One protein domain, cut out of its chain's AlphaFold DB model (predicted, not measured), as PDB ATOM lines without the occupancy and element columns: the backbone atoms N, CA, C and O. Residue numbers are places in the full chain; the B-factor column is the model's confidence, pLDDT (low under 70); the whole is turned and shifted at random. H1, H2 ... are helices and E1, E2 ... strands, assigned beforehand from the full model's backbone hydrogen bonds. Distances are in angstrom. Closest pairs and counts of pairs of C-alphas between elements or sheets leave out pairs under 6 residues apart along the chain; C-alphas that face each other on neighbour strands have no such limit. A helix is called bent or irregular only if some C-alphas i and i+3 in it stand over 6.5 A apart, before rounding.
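This is residues 11 to 141 of the 319 residues of an uncharacterized protein of Bacillus sp. JCM 19045 (UniProt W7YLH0). One twisted antiparallel sheet of seven strands forms a slab through the domain, with helix H1 packed along one face and helix H4 along the other. H2 and H3, joined by a loop, sit beyond H4's side of the slab, H3 grazing the sheet and H2 off it. The printed part has 131 residues, with four named helices and seven named strands in the order E1 E2 E3 H1 E4 H2 H3 E5 E6 E7 H4 along the chain, and the sheet runs E1, E2, E3, E7, E6, E5, E4. The class is mixed, helices and strands; the whole is compact, with a radius of gyration of the C-alphas of 14.3 A and spans of 39 by 34 by 27 A.

Find C-alpha 11 at (158.432, 203.683, 137.118), where E1, residues 11 to 15, begins. Next come E2, residues 18 to 26, 24.5 A long, and E3, residues 29 to 36, 23.2 A. H1, residues 42 to 54, runs 18.1 A from C-alpha 42 at (154.577, 182.974, 151.683). Then look for E4, residues 60 to 63, H2, residues 66 to 75, 14.2 A, and H3, residues 83 to 86. E5, residues 92 to 98, spans 19.8 A, E6, residues 103 to 112, 27.3 A, and E7, residues 115 to 124, 29.6 A. H4, residues 128 to 139, 18.1 A, ends at C-alpha 139 (147.476, 205.337, 152.796); it is irregular, but only just, with C-alphas 131 and 134 6.7 A apart.

E1 E2 E3 and E5 E6 E7 are meanders, each strand the antiparallel neighbour of the one before. Look for N 13 and O 20 at 3.0 A between E1 and E2, N 21 and O 33 at 2.8 A between E2 and E3, and N 32 and O 120 at 2.7 A between E3 and E7. Further across, N 108 and O 119 are 2.8 A apart between E7 and E6, N 94 and O 107 2.8 A between E6 and E5, and N 62 and O 95 2.9 A between E5 and the edge strand E4. H1 and H4 lie on opposite faces, giving three layers, helices on both faces of a sheet. H1 is over E7 at a height over the sheet of 9.4 A, and the closest C-alphas of the two are Ala 49 and Ile 118, 7.3 A. H4 is over E3 and E7 at 8.9 A, with C-alphas Ser 130 and Tyr 123 closest to E7 at 6.3 A. H3 only grazes the sheet with residues 84 to 86. H2 and H3 touch, closest at C-alphas Thr 70 and Phe 86, 5.9 A. H3 and residues 138 to 139 of H4 only just touch, with 3 pairs of C-alphas within 8 A, closest at Asn 83 and Gly 139, 6.8 A. H1 and H2 have every O i to N i+4 pair within hydrogen-bond range, H4 has 4 of 8, and H3 is too short for such a pair.

The two C-alphas farthest apart, those of Gly 39 and Ala 126, are 39.6 A apart. The printed part has no cut and no long link. Mean pLDDT of the printed part is 81.3; look for values under 70 in 26 residues, among them 76 to 90.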
ATOM      1  N   SER A  11     158.109 204.691 138.139       68.44
ATOM      2  CA  SER A  11     158.432 203.683 137.118       68.44
ATOM      3  C   SER A  11     157.874 202.327 137.518       68.44
ATOM      4  O   SER A  11     158.003 201.939 138.680       68.44
ATOM      5  N   GLU A  12     157.308 201.617 136.548       65.69
ATOM      6  CA  GLU A  12     156.770 200.270 136.725       65.69
ATOM      7  C   GLU A  12     157.610 199.253 135.954       65.69
ATOM      8  O   GLU A  12     157.904 199.446 134.771       65.69
ATOM      9  N   GLU A  13     157.998 198.176 136.629       73.44
ATOM     10  CA  GLU A  13     158.657 197.021 136.022       73.44
ATOM     11  C   GLU A  13     158.104 195.716 136.605       73.44
ATOM     12  O   GLU A  13     157.638 195.673 137.744       73.44
ATOM     13  N   LEU A  14     158.116 194.653 135.798       63.50
ATOM     14  CA  LEU A  14     157.785 193.303 136.251       63.50
ATOM     15  C   LEU A  14     159.036 192.677 136.862       63.50
ATOM     16  O   LEU A  14     160.061 192.589 136.183       63.50
ATOM     17  N   ASP A  15     158.925 192.216 138.103       65.94
ATOM     18  CA  ASP A  15     160.014 191.598 138.854       65.94
ATOM     19  C   ASP A  15     159.551 190.260 139.441       65.94
ATOM     20  O   ASP A  15     158.742 190.226 140.361       65.94
ATOM     21  N   GLU A  16     159.992 189.157 138.833       62.81
ATOM     22  CA  GLU A  16     159.864 187.756 139.287       62.81
ATOM     23  C   GLU A  16     158.479 187.177 139.666       62.81
ATOM     24  O   GLU A  16     158.421 185.971 139.908       62.81
ATOM     25  N   LYS A  17     157.398 187.980 139.636       81.81
ATOM     26  CA  LYS A  17     155.944 187.731 139.890       81.81
ATOM     27  C   LYS A  17     155.287 188.901 140.644       81.81
ATOM     28  O   LYS A  17     154.136 188.810 141.064       81.81
ATOM     29  N   ALA A  18     156.010 189.993 140.848       84.94
ATOM     30  CA  ALA A  18     155.498 191.233 141.393       84.94
ATOM     31  C   ALA A  18     155.500 192.331 140.330       84.94
ATOM     32  O   ALA A  18     156.366 192.403 139.456       84.94
ATOM     33  N   THR A  19     154.525 193.227 140.433       86.12
ATOM     34  CA  THR A  19     154.628 194.546 139.810       86.12
ATOM     35  C   THR A  19     155.352 195.457 140.783       86.12
ATOM     36  O   THR A  19     154.878 195.679 141.899       86.12
ATOM     37  N   LYS A  20     156.507 195.970 140.363       88.62
ATOM     38  CA  LYS A  20     157.299 196.911 141.141       88.62
ATOM     39  C   LYS A  20     157.010 198.329 140.683       88.62
ATOM     40  O   LYS A  20     157.276 198.673 139.534       88.62
ATOM     41  N   THR A  21     156.571 199.176 141.601       86.88
ATOM     42  CA  THR A  21     156.426 200.617 141.397       86.88
ATOM     43  C   THR A  21     157.468 201.345 142.233       86.88
ATOM     44  O   THR A  21     157.490 201.221 143.455       86.88
ATOM     45  N   THR A  22     158.339 202.123 141.593       86.38
ATOM     46  CA  THR A  22     159.332 202.953 142.296       86.38
ATOM     47  C   THR A  22     158.934 204.416 142.240       86.38
ATOM     48  O   THR A  22     158.667 204.927 141.160       86.38
ATOM     49  N   PHE A  23     158.927 205.088 143.387       83.38
ATOM     50  CA  PHE A  23     158.622 206.501 143.566       83.38
ATOM     51  C   PHE A  23     159.890 207.266 143.941       83.38
ATOM     52  O   PHE A  23     160.539 206.935 144.935       83.38
ATOM     53  N   THR A  24     160.180 208.348 143.218       79.56
ATOM     54  CA  THR A  24     161.316 209.231 143.534       79.56
ATOM     55  C   THR A  24     160.834 210.666 143.740       79.56
ATOM     56  O   THR A  24     160.388 211.325 142.802       79.56
ATOM     57  N   ARG A  25     160.910 211.201 144.964       68.25
ATOM     58  CA  ARG A  25     160.478 212.588 145.259       68.25
ATOM     59  C   ARG A  25     161.611 213.603 145.057       68.25
ATOM     60  O   ARG A  25     161.357 214.730 144.631       68.25
ATOM     61  N   ARG A  26     162.850 213.184 145.332       68.94
ATOM     62  CA  ARG A  26     164.129 213.892 145.125       68.94
ATOM     63  C   ARG A  26     165.206 212.852 144.784       68.94
ATOM     64  O   ARG A  26     165.007 211.685 145.093       68.94
ATOM     65  N   ASP A  27     166.360 213.258 144.246       65.25
ATOM     66  CA  ASP A  27     167.466 212.340 143.878       65.25
ATOM     67  C   ASP A  27     167.971 211.449 145.038       65.25
ATOM     68  O   ASP A  27     168.722 210.503 144.819       65.25
ATOM     69  N   THR A  28     167.586 211.759 146.279       70.69
ATOM     70  CA  THR A  28     168.006 211.077 147.509       70.69
ATOM     71  C   THR A  28     166.867 210.376 148.252       70.69
ATOM     72  O   THR A  28     167.109 209.860 149.341       70.69
ATOM     73  N   GLU A  29     165.637 210.406 147.741       81.81
ATOM     74  CA  GLU A  29     164.452 209.826 148.389       81.81
ATOM     75  C   GLU A  29     163.765 208.875 147.415       81.81
ATOM     76  O   GLU A  29     163.185 209.317 146.417       81.81
ATOM     77  N   THR A  30     163.818 207.585 147.731       87.81
ATOM     78  CA  THR A  30     163.240 206.523 146.906       87.81
ATOM     79  C   THR A  30     162.365 205.618 147.751       87.81
ATOM     80  O   THR A  30     162.757 205.237 148.851       87.81
ATOM     81  N   ALA A  31     161.209 205.240 147.222       89.38
ATOM     82  CA  ALA A  31     160.381 204.178 147.770       89.38
ATOM     83  C   ALA A  31     160.024 203.192 146.661       89.38
ATOM     84  O   ALA A  31     159.749 203.605 145.539       89.38
ATOM     85  N   SER A  32     160.013 201.906 146.966       90.69
ATOM     86  CA  SER A  32     159.636 200.836 146.055       90.69
ATOM     87  C   SER A  32     158.511 200.026 146.678       90.69
ATOM     88  O   SER A  32     158.579 199.637 147.840       90.69
ATOM     89  N   LEU A  33     157.481 199.782 145.885       91.44
ATOM     90  CA  LEU A  33     156.333 198.957 146.217       91.44
ATOM     91  C   LEU A  33     156.349 197.751 145.289       91.44
ATOM     92  O   LEU A  33     156.410 197.928 144.078       91.44
ATOM     93  N   TYR A  34     156.281 196.553 145.849       91.88
ATOM     94  CA  TYR A  34     156.219 195.285 145.135       91.88
ATOM     95  C   TYR A  34     154.873 194.645 145.452       91.88
ATOM     96  O   TYR A  34     154.656 194.196 146.576       91.88
ATOM     97  N   LEU A  35     153.962 194.642 144.480       89.81
ATOM     98  CA  LEU A  35     152.657 193.996 144.601       89.81
ATOM     99  C   LEU A  35     152.706 192.644 143.898       89.81
ATOM    100  O   LEU A  35     152.840 192.591 142.672       89.81
ATOM    101  N   PHE A  36     152.601 191.567 144.665       90.88
ATOM    102  CA  PHE A  36     152.724 190.209 144.149       90.88
ATOM    103  C   PHE A  36     151.449 189.753 143.431       90.88
ATOM    104  O   PHE A  36     150.336 190.193 143.733       90.88
ATOM    105  N   GLU A  37     151.621 188.873 142.447       86.94
ATOM    106  CA  GLU A  37     150.522 188.132 141.839       86.94
ATOM    107  C   GLU A  37     149.777 187.272 142.874       86.94
ATOM    108  O   GLU A  37     150.323 186.872 143.904       86.94
ATOM    109  N   GLU A  38     148.511 186.977 142.589       82.50
ATOM    110  CA  GLU A  38     147.698 186.113 143.443       82.50
ATOM    111  C   GLU A  38     148.265 184.681 143.457       82.50
ATOM    112  O   GLU A  38     148.734 184.168 142.437       82.50
ATOM    113  N   GLY A  39     148.237 184.028 144.621       82.81
ATOM    114  CA  GLY A  39     148.706 182.647 144.778       82.81
ATOM    115  C   GLY A  39     150.228 182.477 144.873       82.81
ATOM    116  O   GLY A  39     150.718 181.343 144.870       82.81
ATOM    117  N   VAL A  40     150.996 183.567 144.973       88.31
ATOM    118  CA  VAL A  40     152.415 183.501 145.348       88.31
ATOM    119  C   VAL A  40     152.538 182.980 146.784       88.31
ATOM    120  O   VAL A  40     151.839 183.434 147.683       88.31
ATOM    121  N   SER A  41     153.421 182.004 147.011       88.75
ATOM    122  CA  SER A  41     153.589 181.391 148.332       88.75
ATOM    123  C   SER A  41     154.303 182.318 149.315       88.75
ATOM    124  O   SER A  41     155.262 182.995 148.943       88.75
ATOM    125  N   ALA A  42     153.916 182.249 150.593       87.19
ATOM    126  CA  ALA A  42     154.577 182.974 151.683       87.19
ATOM    127  C   ALA A  42     156.102 182.756 151.694       87.19
ATOM    128  O   ALA A  42     156.857 183.712 151.765       87.19
ATOM    129  N   GLU A  43     156.566 181.518 151.473       89.88
ATOM    130  CA  GLU A  43     158.002 181.193 151.391       89.88
ATOM    131  C   GLU A  43     158.751 181.992 150.308       89.88
ATOM    132  O   GLU A  43     159.926 182.313 150.475       89.88
ATOM    133  N   HIS A  44     158.095 182.295 149.182       90.62
ATOM    134  CA  HIS A  44     158.708 183.083 148.113       90.62
ATOM    135  C   HIS A  44     158.762 184.567 148.484       90.62
ATOM    136  O   HIS A  44     159.773 185.218 148.236       90.62
ATOM    137  N   ILE A  45     157.702 185.079 149.109       91.00
ATOM    138  CA  ILE A  45     157.628 186.465 149.586       91.00
ATOM    139  C   ILE A  45     158.661 186.705 150.689       91.00
ATOM    140  O   ILE A  45     159.382 187.696 150.631       91.00
ATOM    141  N   ASP A  46     158.797 185.775 151.635       90.81
ATOM    142  CA  ASP A  46     159.777 185.858 152.718       90.81
ATOM    143  C   ASP A  46     161.215 185.811 152.180       90.81
ATOM    144  O   ASP A  46     162.059 186.604 152.592       90.81
ATOM    145  N   ALA A  47     161.500 184.941 151.205       90.25
ATOM    146  CA  ALA A  47     162.812 184.903 150.558       90.25
ATOM    147  C   ALA A  47     163.132 186.216 149.820       90.25
ATOM    148  O   ALA A  47     164.258 186.709 149.896       90.25
ATOM    149  N   PHE A  48     162.144 186.807 149.143       91.62
ATOM    150  CA  PHE A  48     162.295 188.099 148.472       91.62
ATOM    151  C   PHE A  48     162.494 189.249 149.474       91.62
ATOM    152  O   PHE A  48     163.331 190.131 149.269       91.62
ATOM    153  N   ALA A  49     161.777 189.222 150.602       91.50
ATOM    154  CA  ALA A  49     161.969 190.153 151.710       91.50
ATOM    155  C   ALA A  49     163.395 190.072 152.279       91.50
ATOM    156  O   ALA A  49     164.048 191.104 152.466       91.50
ATOM    157  N   GLU A  50     163.905 188.858 152.514       90.69
ATOM    158  CA  GLU A  50     165.284 188.633 152.960       90.69
ATOM    159  C   GLU A  50     166.308 189.146 151.943       90.69
ATOM    160  O   GLU A  50     167.302 189.761 152.339       90.69
ATOM    161  N   GLU A  51     166.068 188.951 150.643       90.12
ATOM    162  CA  GLU A  51     166.932 189.476 149.585       90.12
ATOM    163  C   GLU A  51     167.017 191.004 149.642       90.12
ATOM    164  O   GLU A  51     168.128 191.540 149.724       90.12
ATOM    165  N   ILE A  52     165.871 191.697 149.697       89.00
ATOM    166  CA  ILE A  52     165.825 193.160 149.843       89.00
ATOM    167  C   ILE A  52     166.618 193.584 151.074       89.00
ATOM    168  O   ILE A  52     167.529 194.402 150.961       89.00
ATOM    169  N   LEU A  53     166.315 193.020 152.246       89.00
ATOM    170  CA  LEU A  53     166.954 193.412 153.502       89.00
ATOM    171  C   LEU A  53     168.466 193.136 153.501       89.00
ATOM    172  O   LEU A  53     169.231 193.923 154.057       89.00
ATOM    173  N   SER A  54     168.914 192.061 152.846       88.81
ATOM    174  CA  SER A  54     170.338 191.723 152.721       88.81
ATOM    175  C   SER A  54     171.121 192.692 151.826       88.81
ATOM    176  O   SER A  54     172.341 192.807 151.962       88.81
ATOM    177  N   GLY A  55     170.428 193.412 150.937       86.31
ATOM    178  CA  GLY A  55     171.015 194.407 150.041       86.31
ATOM    179  C   GLY A  55     171.422 195.715 150.725       86.31
ATOM    180  O   GLY A  55     172.140 196.514 150.120       86.31
ATOM    181  N   TYR A  56     171.004 195.941 151.977       86.50
ATOM    182  CA  TYR A  56     171.233 197.195 152.695       86.50
ATOM    183  C   TYR A  56     172.024 196.994 153.986       86.50
ATOM    184  O   TYR A  56     171.766 196.104 154.792       86.50
ATOM    185  N   GLU A  57     172.973 197.898 154.226       88.44
ATOM    186  CA  GLU A  57     173.676 197.975 155.502       88.44
ATOM    187  C   GLU A  57     172.939 198.912 156.465       88.44
ATOM    188  O   GLU A  57     172.624 200.060 156.123       88.44
ATOM    189  N   PHE A  58     172.742 198.458 157.701       90.38
ATOM    190  CA  PHE A  58     172.158 199.239 158.787       90.38
ATOM    191  C   PHE A  58     172.975 199.095 160.076       90.38
ATOM    192  O   PHE A  58     173.553 198.053 160.375       90.38
ATOM    193  N   THR A  59     173.027 200.172 160.854       91.44
ATOM    194  CA  THR A  59     173.642 200.204 162.188       91.44
ATOM    195  C   THR A  59     172.662 199.769 163.274       91.44
ATOM    196  O   THR A  59     173.080 199.298 164.329       91.44
ATOM    197  N   SER A  60     171.359 199.926 163.031       92.31
ATOM    198  CA  SER A  60     170.295 199.462 163.920       92.31
ATOM    199  C   SER A  60     169.007 199.171 163.150       92.31
ATOM    200  O   SER A  60     168.736 199.789 162.119       92.31
ATOM    201  N   MET A  61     168.223 198.229 163.673       93.19
ATOM    202  CA  MET A  61     166.913 197.829 163.166       93.19
ATOM    203  C   MET A  61     165.964 197.638 164.347       93.19
ATOM    204  O   MET A  61     166.348 197.055 165.365       93.19
ATOM    205  N   THR A  62     164.732 198.108 164.195       92.25
ATOM    206  CA  THR A  62     163.673 197.988 165.195       92.25
ATOM    207  C   THR A  62     162.393 197.526 164.518       92.25
ATOM    208  O   THR A  62     161.980 198.113 163.520       92.25
ATOM    209  N   THR A  63     161.743 196.513 165.087       91.00
ATOM    210  CA  THR A  63     160.373 196.144 164.715       91.00
ATOM    211  C   THR A  63     159.400 197.165 165.292       91.00
ATOM    212  O   THR A  63     159.444 197.456 166.491       91.00
ATOM    213  N   VAL A  64     158.528 197.708 164.448       86.56
ATOM    214  CA  VAL A  64     157.523 198.699 164.837       86.56
ATOM    215  C   VAL A  64     156.181 197.992 165.032       86.56
ATOM    216  O   VAL A  64     155.699 197.353 164.105       86.56
ATOM    217  N   PRO A  65     155.551 198.087 166.215       85.06
ATOM    218  CA  PRO A  65     154.205 197.561 166.414       85.06
ATOM    219  C   PRO A  65     153.169 198.264 165.521       85.06
ATOM    220  O   PRO A  65     153.094 199.494 165.525       85.06
ATOM    221  N   ASN A  66     152.304 197.493 164.856       79.25
ATOM    222  CA  ASN A  66     151.278 198.011 163.931       79.25
ATOM    223  C   ASN A  66     150.325 199.014 164.594       79.25
ATOM    224  O   ASN A  66     149.947 200.014 163.986       79.25
ATOM    225  N   ALA A  67     150.008 198.809 165.877       78.62
ATOM    226  CA  ALA A  67     149.188 199.736 166.656       78.62
ATOM    227  C   ALA A  67     149.792 201.152 166.720       78.62
ATOM    228  O   ALA A  67     149.061 202.128 166.621       78.62
ATOM    229  N   ILE A  68     151.125 201.278 166.810       80.38
ATOM    230  CA  ILE A  68     151.794 202.590 166.846       80.38
ATOM    231  C   ILE A  68     151.638 203.310 165.505       80.38
ATOM    232  O   ILE A  68     151.403 204.516 165.481       80.38
ATOM    233  N   VAL A  69     151.750 202.578 164.395       78.19
ATOM    234  CA  VAL A  69     151.547 203.133 163.050       78.19
ATOM    235  C   VAL A  69     150.094 203.550 162.856       78.19
ATOM    236  O   VAL A  69     149.839 204.667 162.414       78.19
ATOM    237  N   THR A  70     149.150 202.697 163.253       74.75
ATOM    238  CA  THR A  70     147.712 202.984 163.170       74.75
ATOM    239  C   THR A  70     147.353 204.244 163.959       74.75
ATOM    240  O   THR A  70     146.747 205.163 163.406       74.75
ATOM    241  N   ASP A  71     147.796 204.343 165.215       77.81
ATOM    242  CA  ASP A  71     147.570 205.517 166.064       77.81
ATOM    243  C   ASP A  71     148.204 206.781 165.460       77.81
ATOM    244  O   ASP A  71     147.604 207.861 165.472       77.81
ATOM    245  N   TYR A  72     149.413 206.661 164.900       76.94
ATOM    246  CA  TYR A  72     150.097 207.780 164.259       76.94
ATOM    247  C   TYR A  72     149.338 208.271 163.023       76.94
ATOM    248  O   TYR A  72     149.034 209.463 162.945       76.94
ATOM    249  N   VAL A  73     148.955 207.378 162.104       73.12
ATOM    250  CA  VAL A  73     148.193 207.726 160.892       73.12
ATOM    251  C   VAL A  73     146.853 208.375 161.257       73.12
ATOM    252  O   VAL A  73     146.495 209.406 160.680       73.12
ATOM    253  N   GLN A  74     146.155 207.857 162.275       71.50
ATOM    254  CA  GLN A  74     144.939 208.475 162.814       71.50
ATOM    255  C   GLN A  74     145.201 209.887 163.367       71.50
ATOM    256  O   GLN A  74     144.411 210.805 163.128       71.50
ATOM    257  N   SER A  75     146.323 210.099 164.065       73.38
ATOM    258  CA  SER A  75     146.676 211.393 164.670       73.38
ATOM    259  C   SER A  75     146.991 212.498 163.654       73.38
ATOM    260  O   SER A  75     146.777 213.675 163.946       73.38
ATOM    261  N   ILE A  76     147.445 212.139 162.446       67.94
ATOM    262  CA  ILE A  76     147.706 213.090 161.351       67.94
ATOM    263  C   ILE A  76     146.383 213.683 160.819       67.94
ATOM    264  O   ILE A  76     146.386 214.684 160.102       67.94
ATOM    265  N   GLY A  77     145.230 213.121 161.208       53.72
ATOM    266  CA  GLY A  77     143.907 213.704 160.966       53.72
ATOM    267  C   GLY A  77     143.453 213.632 159.510       53.72
ATOM    268  O   GLY A  77     142.468 214.267 159.128       53.72
ATOM    269  N   ASN A  78     144.155 212.865 158.682       58.53
ATOM    270  CA  ASN A  78     143.794 212.694 157.292       58.53
ATOM    271  C   ASN A  78     142.821 211.516 157.180       58.53
ATOM    272  O   ASN A  78     143.218 210.393 156.881       58.53
ATOM    273  N   GLY A  79     141.531 211.777 157.424       53.75
ATOM    274  CA  GLY A  79     140.435 210.803 157.283       53.75
ATOM    275  C   GLY A  79     140.180 210.337 155.841       53.75
ATOM    276  O   GLY A  79     139.047 210.022 155.506       53.75
ATOM    277  N   TYR A  80     141.209 210.381 154.998       55.38
ATOM    278  CA  TYR A  80     141.293 209.943 153.607       55.38
ATOM    279  C   TYR A  80     142.343 208.840 153.425       55.38
ATOM    280  O   TYR A  80     142.577 208.403 152.302       55.38
ATOM    281  N   PHE A  81     143.036 208.444 154.497       64.38
ATOM    282  CA  PHE A  81     143.954 207.321 154.449       64.38
ATOM    283  C   PHE A  81     143.217 206.012 154.666       64.38
ATOM    284  O   PHE A  81     142.364 205.898 155.549       64.38
ATOM    285  N   ASN A  82     143.587 205.020 153.864       63.28
ATOM    286  CA  ASN A  82     143.154 203.656 154.065       63.28
ATOM    287  C   ASN A  82     143.828 203.078 155.322       63.28
ATOM    288  O   ASN A  82     144.952 202.579 155.275       63.28
ATOM    289  N   ASN A  83     143.146 203.194 156.463       64.12
ATOM    290  CA  ASN A  83     143.651 202.715 157.749       64.12
ATOM    291  C   ASN A  83     143.565 201.189 157.887       64.12
ATOM    292  O   ASN A  83     144.264 200.638 158.736       64.12
ATOM    293  N   SER A  84     142.745 200.505 157.074       61.56
ATOM    294  CA  SER A  84     142.610 199.046 157.166       61.56
ATOM    295  C   SER A  84     143.891 198.312 156.756       61.56
ATOM    296  O   SER A  84     144.134 197.200 157.210       61.56
ATOM    297  N   LEU A  85     144.779 198.974 156.005       64.81
ATOM    298  CA  LEU A  85     146.099 198.447 155.636       64.81
ATOM    299  C   LEU A  85     147.012 198.173 156.839       64.81
ATOM    300  O   LEU A  85     147.983 197.438 156.711       64.81
ATOM    301  N   PHE A  86     146.739 198.794 157.990       65.06
ATOM    302  CA  PHE A  86     147.571 198.686 159.194       65.06
ATOM    303  C   PHE A  86     146.849 198.015 160.369       65.06
ATOM    304  O   PHE A  86     147.434 197.880 161.445       65.06
ATOM    305  N   SER A  87     145.589 197.604 160.187       61.16
ATOM    306  CA  SER A  87     144.814 196.918 161.226       61.16
ATOM    307  C   SER A  87     145.121 195.425 161.338       61.16
ATOM    308  O   SER A  87     144.728 194.807 162.326       61.16
ATOM    309  N   ASP A  88     145.827 194.855 160.361       65.94
ATOM    310  CA  ASP A  88     146.236 193.454 160.375       65.94
ATOM    311  C   ASP A  88     147.382 193.215 161.379       65.94
ATOM    312  O   ASP A  88     148.380 193.946 161.416       65.94
ATOM    313  N   SER A  89     147.242 192.187 162.219       56.50
ATOM    314  CA  SER A  89     148.256 191.789 163.196       56.50
ATOM    315  C   SER A  89     149.504 191.183 162.566       56.50
ATOM    316  O   SER A  89     150.561 191.225 163.199       56.50
ATOM    317  N   ASP A  90     149.396 190.655 161.346       69.12
ATOM    318  CA  ASP A  90     150.476 189.914 160.690       69.12
ATOM    319  C   ASP A  90     151.377 190.818 159.834       69.12
ATOM    320  O   ASP A  90     152.421 190.387 159.343       69.12
ATOM    321  N   THR A  91     151.039 192.109 159.729       79.06
ATOM    322  CA  THR A  91     151.898 193.102 159.075       79.06
ATOM    323  C   THR A  91     153.239 193.215 159.808       79.06
ATOM    324  O   THR A  91     153.288 193.483 161.012       79.06
ATOM    325  N   ALA A  92     154.340 193.043 159.076       85.50
ATOM    326  CA  ALA A  92     155.693 193.187 159.596       85.50
ATOM    327  C   ALA A  92     156.275 194.542 159.188       85.50
ATOM    328  O   ALA A  92     156.442 194.826 158.002       85.50
ATOM    329  N   ILE A  93     156.608 195.373 160.180       89.38
ATOM    330  CA  ILE A  93     157.158 196.716 159.968       89.38
ATOM    331  C   ILE A  93     158.534 196.810 160.618       89.38
ATOM    332  O   ILE A  93     158.686 196.582 161.823       89.38
ATOM    333  N   PHE A  94     159.536 197.203 159.836       91.56
ATOM    334  CA  PHE A  94     160.888 197.454 160.318       91.56
ATOM    335  C   PHE A  94     161.320 198.877 159.987       91.56
ATOM    336  O   PHE A  94     161.263 199.320 158.842       91.56
ATOM    337  N   SER A  95     161.831 199.570 160.998       90.94
ATOM    338  CA  SER A  95     162.551 200.826 160.827       90.94
ATOM    339  C   SER A  95     164.034 200.581 161.052       90.94
ATOM    340  O   SER A  95     164.440 200.015 162.071       90.94
ATOM    341  N   MET A  96     164.857 201.032 160.117       93.19
ATOM    342  CA  MET A  96     166.298 200.813 160.125       93.19
ATOM    343  C   MET A  96     167.030 202.140 159.974       93.19
ATOM    344  O   MET A  96     166.581 203.049 159.280       93.19
ATOM    345  N   LYS A  97     168.183 202.265 160.625       93.25
ATOM    346  CA  LYS A  97     169.053 203.442 160.508       93.25
ATOM    347  C   LYS A  97     170.442 202.998 160.108       93.25
ATOM    348  O   LYS A  97     170.940 201.994 160.614       93.25
ATOM    349  N   ASN A  98     171.089 203.779 159.256       92.50
ATOM    350  CA  ASN A  98     172.517 203.695 159.006       92.50
ATOM    351  C   ASN A  98     173.157 205.036 159.374       92.50
ATOM    352  O   ASN A  98     173.143 205.992 158.598       92.50
ATOM    353  N   GLU A  99     173.715 205.109 160.581       89.62
ATOM    354  CA  GLU A  99     174.373 206.322 161.083       89.62
ATOM    355  C   GLU A  99     175.642 206.674 160.294       89.62
ATOM    356  O   GLU A  99     176.006 207.847 160.215       89.62
ATOM    357  N   ASN A 100     176.292 205.687 159.664       91.69
ATOM    358  CA  ASN A 100     177.510 205.912 158.881       91.69
ATOM    359  C   ASN A 100     177.212 206.641 157.566       91.69
ATOM    360  O   ASN A 100     178.013 207.461 157.121       91.69
ATOM    361  N   THR A 101     176.073 206.336 156.940       89.81
ATOM    362  CA  THR A 101     175.647 206.937 155.666       89.81
ATOM    363  C   THR A 101     174.606 208.042 155.844       89.81
ATOM    364  O   THR A 101     174.294 208.746 154.886       89.81
ATOM    365  N   GLY A 102     174.080 208.224 157.059       90.50
ATOM    366  CA  GLY A 102     173.015 209.182 157.345       90.50
ATOM    367  C   GLY A 102     171.695 208.807 156.672       90.50
ATOM    368  O   GLY A 102     170.979 209.698 156.213       90.50
ATOM    369  N   ARG A 103     171.389 207.508 156.580       91.38
ATOM    370  CA  ARG A 103     170.179 206.980 155.929       91.38
ATOM    371  C   ARG A 103     169.204 206.375 156.931       91.38
ATOM    372  O   ARG A 103     169.604 205.851 157.974       91.38
ATOM    373  N   PHE A 104     167.928 206.470 156.598       91.00
ATOM    374  CA  PHE A 104     166.803 205.878 157.297       91.00
ATOM    375  C   PHE A 104     166.027 205.029 156.299       91.00
ATOM    376  O   PHE A 104     165.729 205.503 155.205       91.00
ATOM    377  N   TYR A 105     165.723 203.793 156.679       92.00
ATOM    378  CA  TYR A 105     164.968 202.876 155.844       92.00
ATOM    379  C   TYR A 105     163.708 202.418 156.563       92.00
ATOM    380  O   TYR A 105     163.733 202.161 157.771       92.00
ATOM    381  N   GLU A 106     162.634 202.259 155.805       91.81
ATOM    382  CA  GLU A 106     161.398 201.645 156.276       91.81
ATOM    383  C   GLU A 106     161.075 200.448 155.392       91.81
ATOM    384  O   GLU A 106     161.160 200.531 154.170       91.81
ATOM    385  N   PHE A 107     160.727 199.330 156.014       93.25
ATOM    386  CA  PHE A 107     160.302 198.115 155.336       93.25
ATOM    387  C   PHE A 107     158.957 197.688 155.906       93.25
ATOM    388  O   PHE A 107     158.795 197.626 157.126       93.25
ATOM    389  N   TYR A 108     158.024 197.361 155.024       91.62
ATOM    390  CA  TYR A 108     156.709 196.846 155.366       91.62
ATOM    391  C   TYR A 108     156.443 195.608 154.521       91.62
ATOM    392  O   TYR A 108     156.626 195.641 153.305       91.62
ATOM    393  N   GLN A 109     155.965 194.552 155.159       91.69
ATOM    394  CA  GLN A 109     155.355 193.399 154.513       91.69
ATOM    395  C   GLN A 109     153.930 193.309 155.044       91.69
ATOM    396  O   GLN A 109     153.731 193.123 156.244       91.69
ATOM    397  N   LEU A 110     152.959 193.524 154.162       87.06
ATOM    398  CA  LEU A 110     151.538 193.544 154.494       87.06
ATOM    399  C   LEU A 110     150.714 192.848 153.412       87.06
ATOM    400  O   LEU A 110     151.205 192.583 152.312       87.06
ATOM    401  N   GLU A 111     149.458 192.569 153.724       83.25
ATOM    402  CA  GLU A 111     148.468 192.117 152.757       83.25
ATOM    403  C   GLU A 111     147.530 193.273 152.393       83.25
ATOM    404  O   GLU A 111     147.053 194.014 153.251       83.25
ATOM    405  N   VAL A 112     147.310 193.468 151.095       80.31
ATOM    406  CA  VAL A 112     146.465 194.527 150.546       80.31
ATOM    407  C   VAL A 112     145.653 193.955 149.401       80.31
ATOM    408  O   VAL A 112     146.228 193.489 148.422       80.31
ATOM    409  N   PHE A 113     144.325 194.027 149.498       77.56
ATOM    410  CA  PHE A 113     143.418 193.539 148.450       77.56
ATOM    411  C   PHE A 113     143.689 192.064 148.090       77.56
ATOM    412  O   PHE A 113     143.817 191.731 146.913       77.56
ATOM    413  N   ASN A 114     143.852 191.203 149.104       77.44
ATOM    414  CA  ASN A 114     144.205 189.780 148.971       77.44
ATOM    415  C   ASN A 114     145.488 189.504 148.182       77.44
ATOM    416  O   ASN A 114     145.663 188.473 147.529       77.44
ATOM    417  N   ARG A 115     146.417 190.459 148.232       83.25
ATOM    418  CA  ARG A 115     147.738 190.345 147.631       83.25
ATOM    419  C   ARG A 115     148.794 190.751 148.628       83.25
ATOM    420  O   ARG A 115     148.670 191.757 149.322       83.25
ATOM    421  N   HIS A 116     149.887 190.007 148.637       89.06
ATOM    422  CA  HIS A 116     151.048 190.407 149.405       89.06
ATOM    423  C   HIS A 116     151.699 191.636 148.778       89.06
ATOM    424  O   HIS A 116     151.840 191.752 147.556       89.06
ATOM    425  N   LEU A 117     152.106 192.552 149.646       90.69
ATOM    426  CA  LEU A 117     152.776 193.784 149.296       90.69
ATOM    427  C   LEU A 117     154.027 193.932 150.155       90.69
ATOM    428  O   LEU A 117     153.963 193.888 151.384       90.69
ATOM    429  N   ILE A 118     155.160 194.156 149.493       93.06
ATOM    430  CA  ILE A 118     156.380 194.625 150.148       93.06
ATOM    431  C   ILE A 118     156.582 196.089 149.780       93.06
ATOM    432  O   ILE A 118     156.640 196.447 148.606       93.06
ATOM    433  N   PHE A 119     156.710 196.946 150.786       92.12
ATOM    434  CA  PHE A 119     157.098 198.338 150.616       92.12
ATOM    435  C   PHE A 119     158.451 198.563 151.271       92.12
ATOM    436  O   PHE A 119     158.645 198.241 152.439       92.12
ATOM    437  N   PHE A 120     159.377 199.152 150.528       92.56
ATOM    438  CA  PHE A 120     160.682 199.537 151.034       92.56
ATOM    439  C   PHE A 120     160.960 200.991 150.696       92.56
ATOM    440  O   PHE A 120     160.789 201.409 149.553       92.56
ATOM    441  N   ALA A 121     161.436 201.756 151.665       91.69
ATOM    442  CA  ALA A 121     161.797 203.142 151.463       91.69
ATOM    443  C   ALA A 121     163.174 203.482 152.013       91.69
ATOM    444  O   ALA A 121     163.614 202.923 153.013       91.69
ATOM    445  N   ASP A 122     163.832 204.428 151.346       90.94
ATOM    446  CA  ASP A 122     165.172 204.906 151.653       90.94
ATOM    447  C   ASP A 122     165.227 206.442 151.634       90.94
ATOM    448  O   ASP A 122     165.072 207.099 150.594       90.94
ATOM    449  N   TYR A 123     165.478 207.004 152.815       89.44
ATOM    450  CA  TYR A 123     165.396 208.425 153.122       89.44
ATOM    451  C   TYR A 123     166.665 208.949 153.810       89.44
ATOM    452  O   TYR A 123     167.395 208.207 154.472       89.44
ATOM    453  N   PRO A 124     166.962 210.257 153.716       87.75
ATOM    454  CA  PRO A 124     167.939 210.891 154.595       87.75
ATOM    455  C   PRO A 124     167.476 210.855 156.061       87.75
ATOM    456  O   PRO A 124     166.368 211.271 156.380       87.75
ATOM    457  N   LEU A 125     168.359 210.455 156.978       84.50
ATOM    458  CA  LEU A 125     168.064 210.370 158.417       84.50
ATOM    459  C   LEU A 125     167.745 211.734 159.063       84.50
ATOM    460  O   LEU A 125     167.130 211.792 160.122       84.50
ATOM    461  N   ALA A 126     168.200 212.831 158.455       81.00
ATOM    462  CA  ALA A 126     168.050 214.190 158.977       81.00
ATOM    463  C   ALA A 126     166.912 214.989 158.305       81.00
ATOM    464  O   ALA A 126     166.959 216.220 158.324       81.00
ATOM    465  N   ASP A 127     165.923 214.321 157.699       77.56
ATOM    466  CA  ASP A 127     164.772 214.973 157.057       77.56
ATOM    467  C   ASP A 127     163.431 214.454 157.611       77.56
ATOM    468  O   ASP A 127     162.928 213.408 157.204       77.56
ATOM    469  N   ALA A 128     162.827 215.227 158.518       68.81
ATOM    470  CA  ALA A 128     161.532 214.904 159.119       68.81
ATOM    471  C   ALA A 128     160.365 214.923 158.108       68.81
ATOM    472  O   ALA A 128     159.348 214.275 158.338       68.81
ATOM    473  N   ASP A 129     160.499 215.623 156.972       69.56
ATOM    474  CA  ASP A 129     159.460 215.649 155.932       69.56
ATOM    475  C   ASP A 129     159.444 214.356 155.094       69.56
ATOM    476  O   ASP A 129     158.492 214.121 154.338       69.56
ATOM    477  N   SER A 130     160.502 213.540 155.190       71.94
ATOM    478  CA  SER A 130     160.605 212.246 154.506       71.94
ATOM    479  C   SER A 130     159.861 211.138 155.252       71.94
ATOM    480  O   SER A 130     159.270 210.281 154.604       71.94
ATOM    481  N   GLU A 131     159.794 211.205 156.587       64.88
ATOM    482  CA  GLU A 131     159.119 210.198 157.427       64.88
ATOM    483  C   GLU A 131     157.621 210.078 157.106       64.88
ATOM    484  O   GLU A 131     157.034 209.010 157.227       64.88
ATOM    485  N   MET A 132     156.977 211.154 156.637       72.75
ATOM    486  CA  MET A 132     155.560 211.093 156.266       72.75
ATOM    487  C   MET A 132     155.303 210.387 154.926       72.75
ATOM    488  O   MET A 132     154.160 210.023 154.642       72.75
ATOM    489  N   LEU A 133     156.320 210.222 154.073       76.69
ATOM    490  CA  LEU A 133     156.119 209.806 152.686       76.69
ATOM    491  C   LEU A 133     155.567 208.380 152.582       76.69
ATOM    492  O   LEU A 133     154.640 208.168 151.800       76.69
ATOM    493  N   SER A 134     156.076 207.446 153.386       82.06
ATOM    494  CA  SER A 134     155.586 206.063 153.452       82.06
ATOM    495  C   SER A 134     154.099 206.013 153.782       82.06
ATOM    496  O   SER A 134     153.320 205.399 153.055       82.06
ATOM    497  N   TYR A 135     153.675 206.757 154.808       77.88
ATOM    498  CA  TYR A 135     152.268 206.830 155.207       77.88
ATOM    499  C   TYR A 135     151.392 207.466 154.121       77.88
ATOM    500  O   TYR A 135     150.285 206.993 153.870       77.88
ATOM    501  N   PHE A 136     151.886 208.499 153.427       75.38
ATOM    502  CA  PHE A 136     151.163 209.091 152.300       75.38
ATOM    503  C   PHE A 136     151.014 208.125 151.122       75.38
ATOM    504  O   PHE A 136     149.940 208.080 150.525       75.38
ATOM    505  N   LEU A 137     152.066 207.384 150.765       79.06
ATOM    506  CA  LEU A 137     152.039 206.446 149.642       79.06
ATOM    507  C   LEU A 137     151.128 205.255 149.943       79.06
ATOM    508  O   LEU A 137     150.204 205.001 149.174       79.06
ATOM    509  N   LEU A 138     151.338 204.592 151.083       80.06
ATOM    510  CA  LEU A 138     150.549 203.432 151.496       80.06
ATOM    511  C   LEU A 138     149.088 203.814 151.752       80.06
ATOM    512  O   LEU A 138     148.184 203.185 151.217       80.06
ATOM    513  N   GLY A 139     148.836 204.907 152.476       74.81
ATOM    514  CA  GLY A 139     147.476 205.337 152.796       74.81
ATOM    515  C   GLY A 139     146.642 205.786 151.588       74.81
ATOM    516  O   GLY A 139     145.429 205.902 151.721       74.81
ATOM    517  N   ASN A 140     147.254 206.052 150.425       74.38
ATOM    518  CA  ASN A 140     146.544 206.375 149.176       74.38
ATOM    519  C   ASN A 140     146.403 205.171 148.227       74.38
ATOM    520  O   ASN A 140     145.910 205.347 147.108       74.38
ATOM    521  N   LEU A 141     146.832 203.970 148.632       77.12
ATOM    522  CA  LEU A 141     146.621 202.774 147.825       77.12
ATOM    523  C   LEU A 141     145.128 202.490 147.689       77.12
ATOM    524  O   LEU A 141     144.377 202.458 148.662       77.12
TER     525      LEU A 141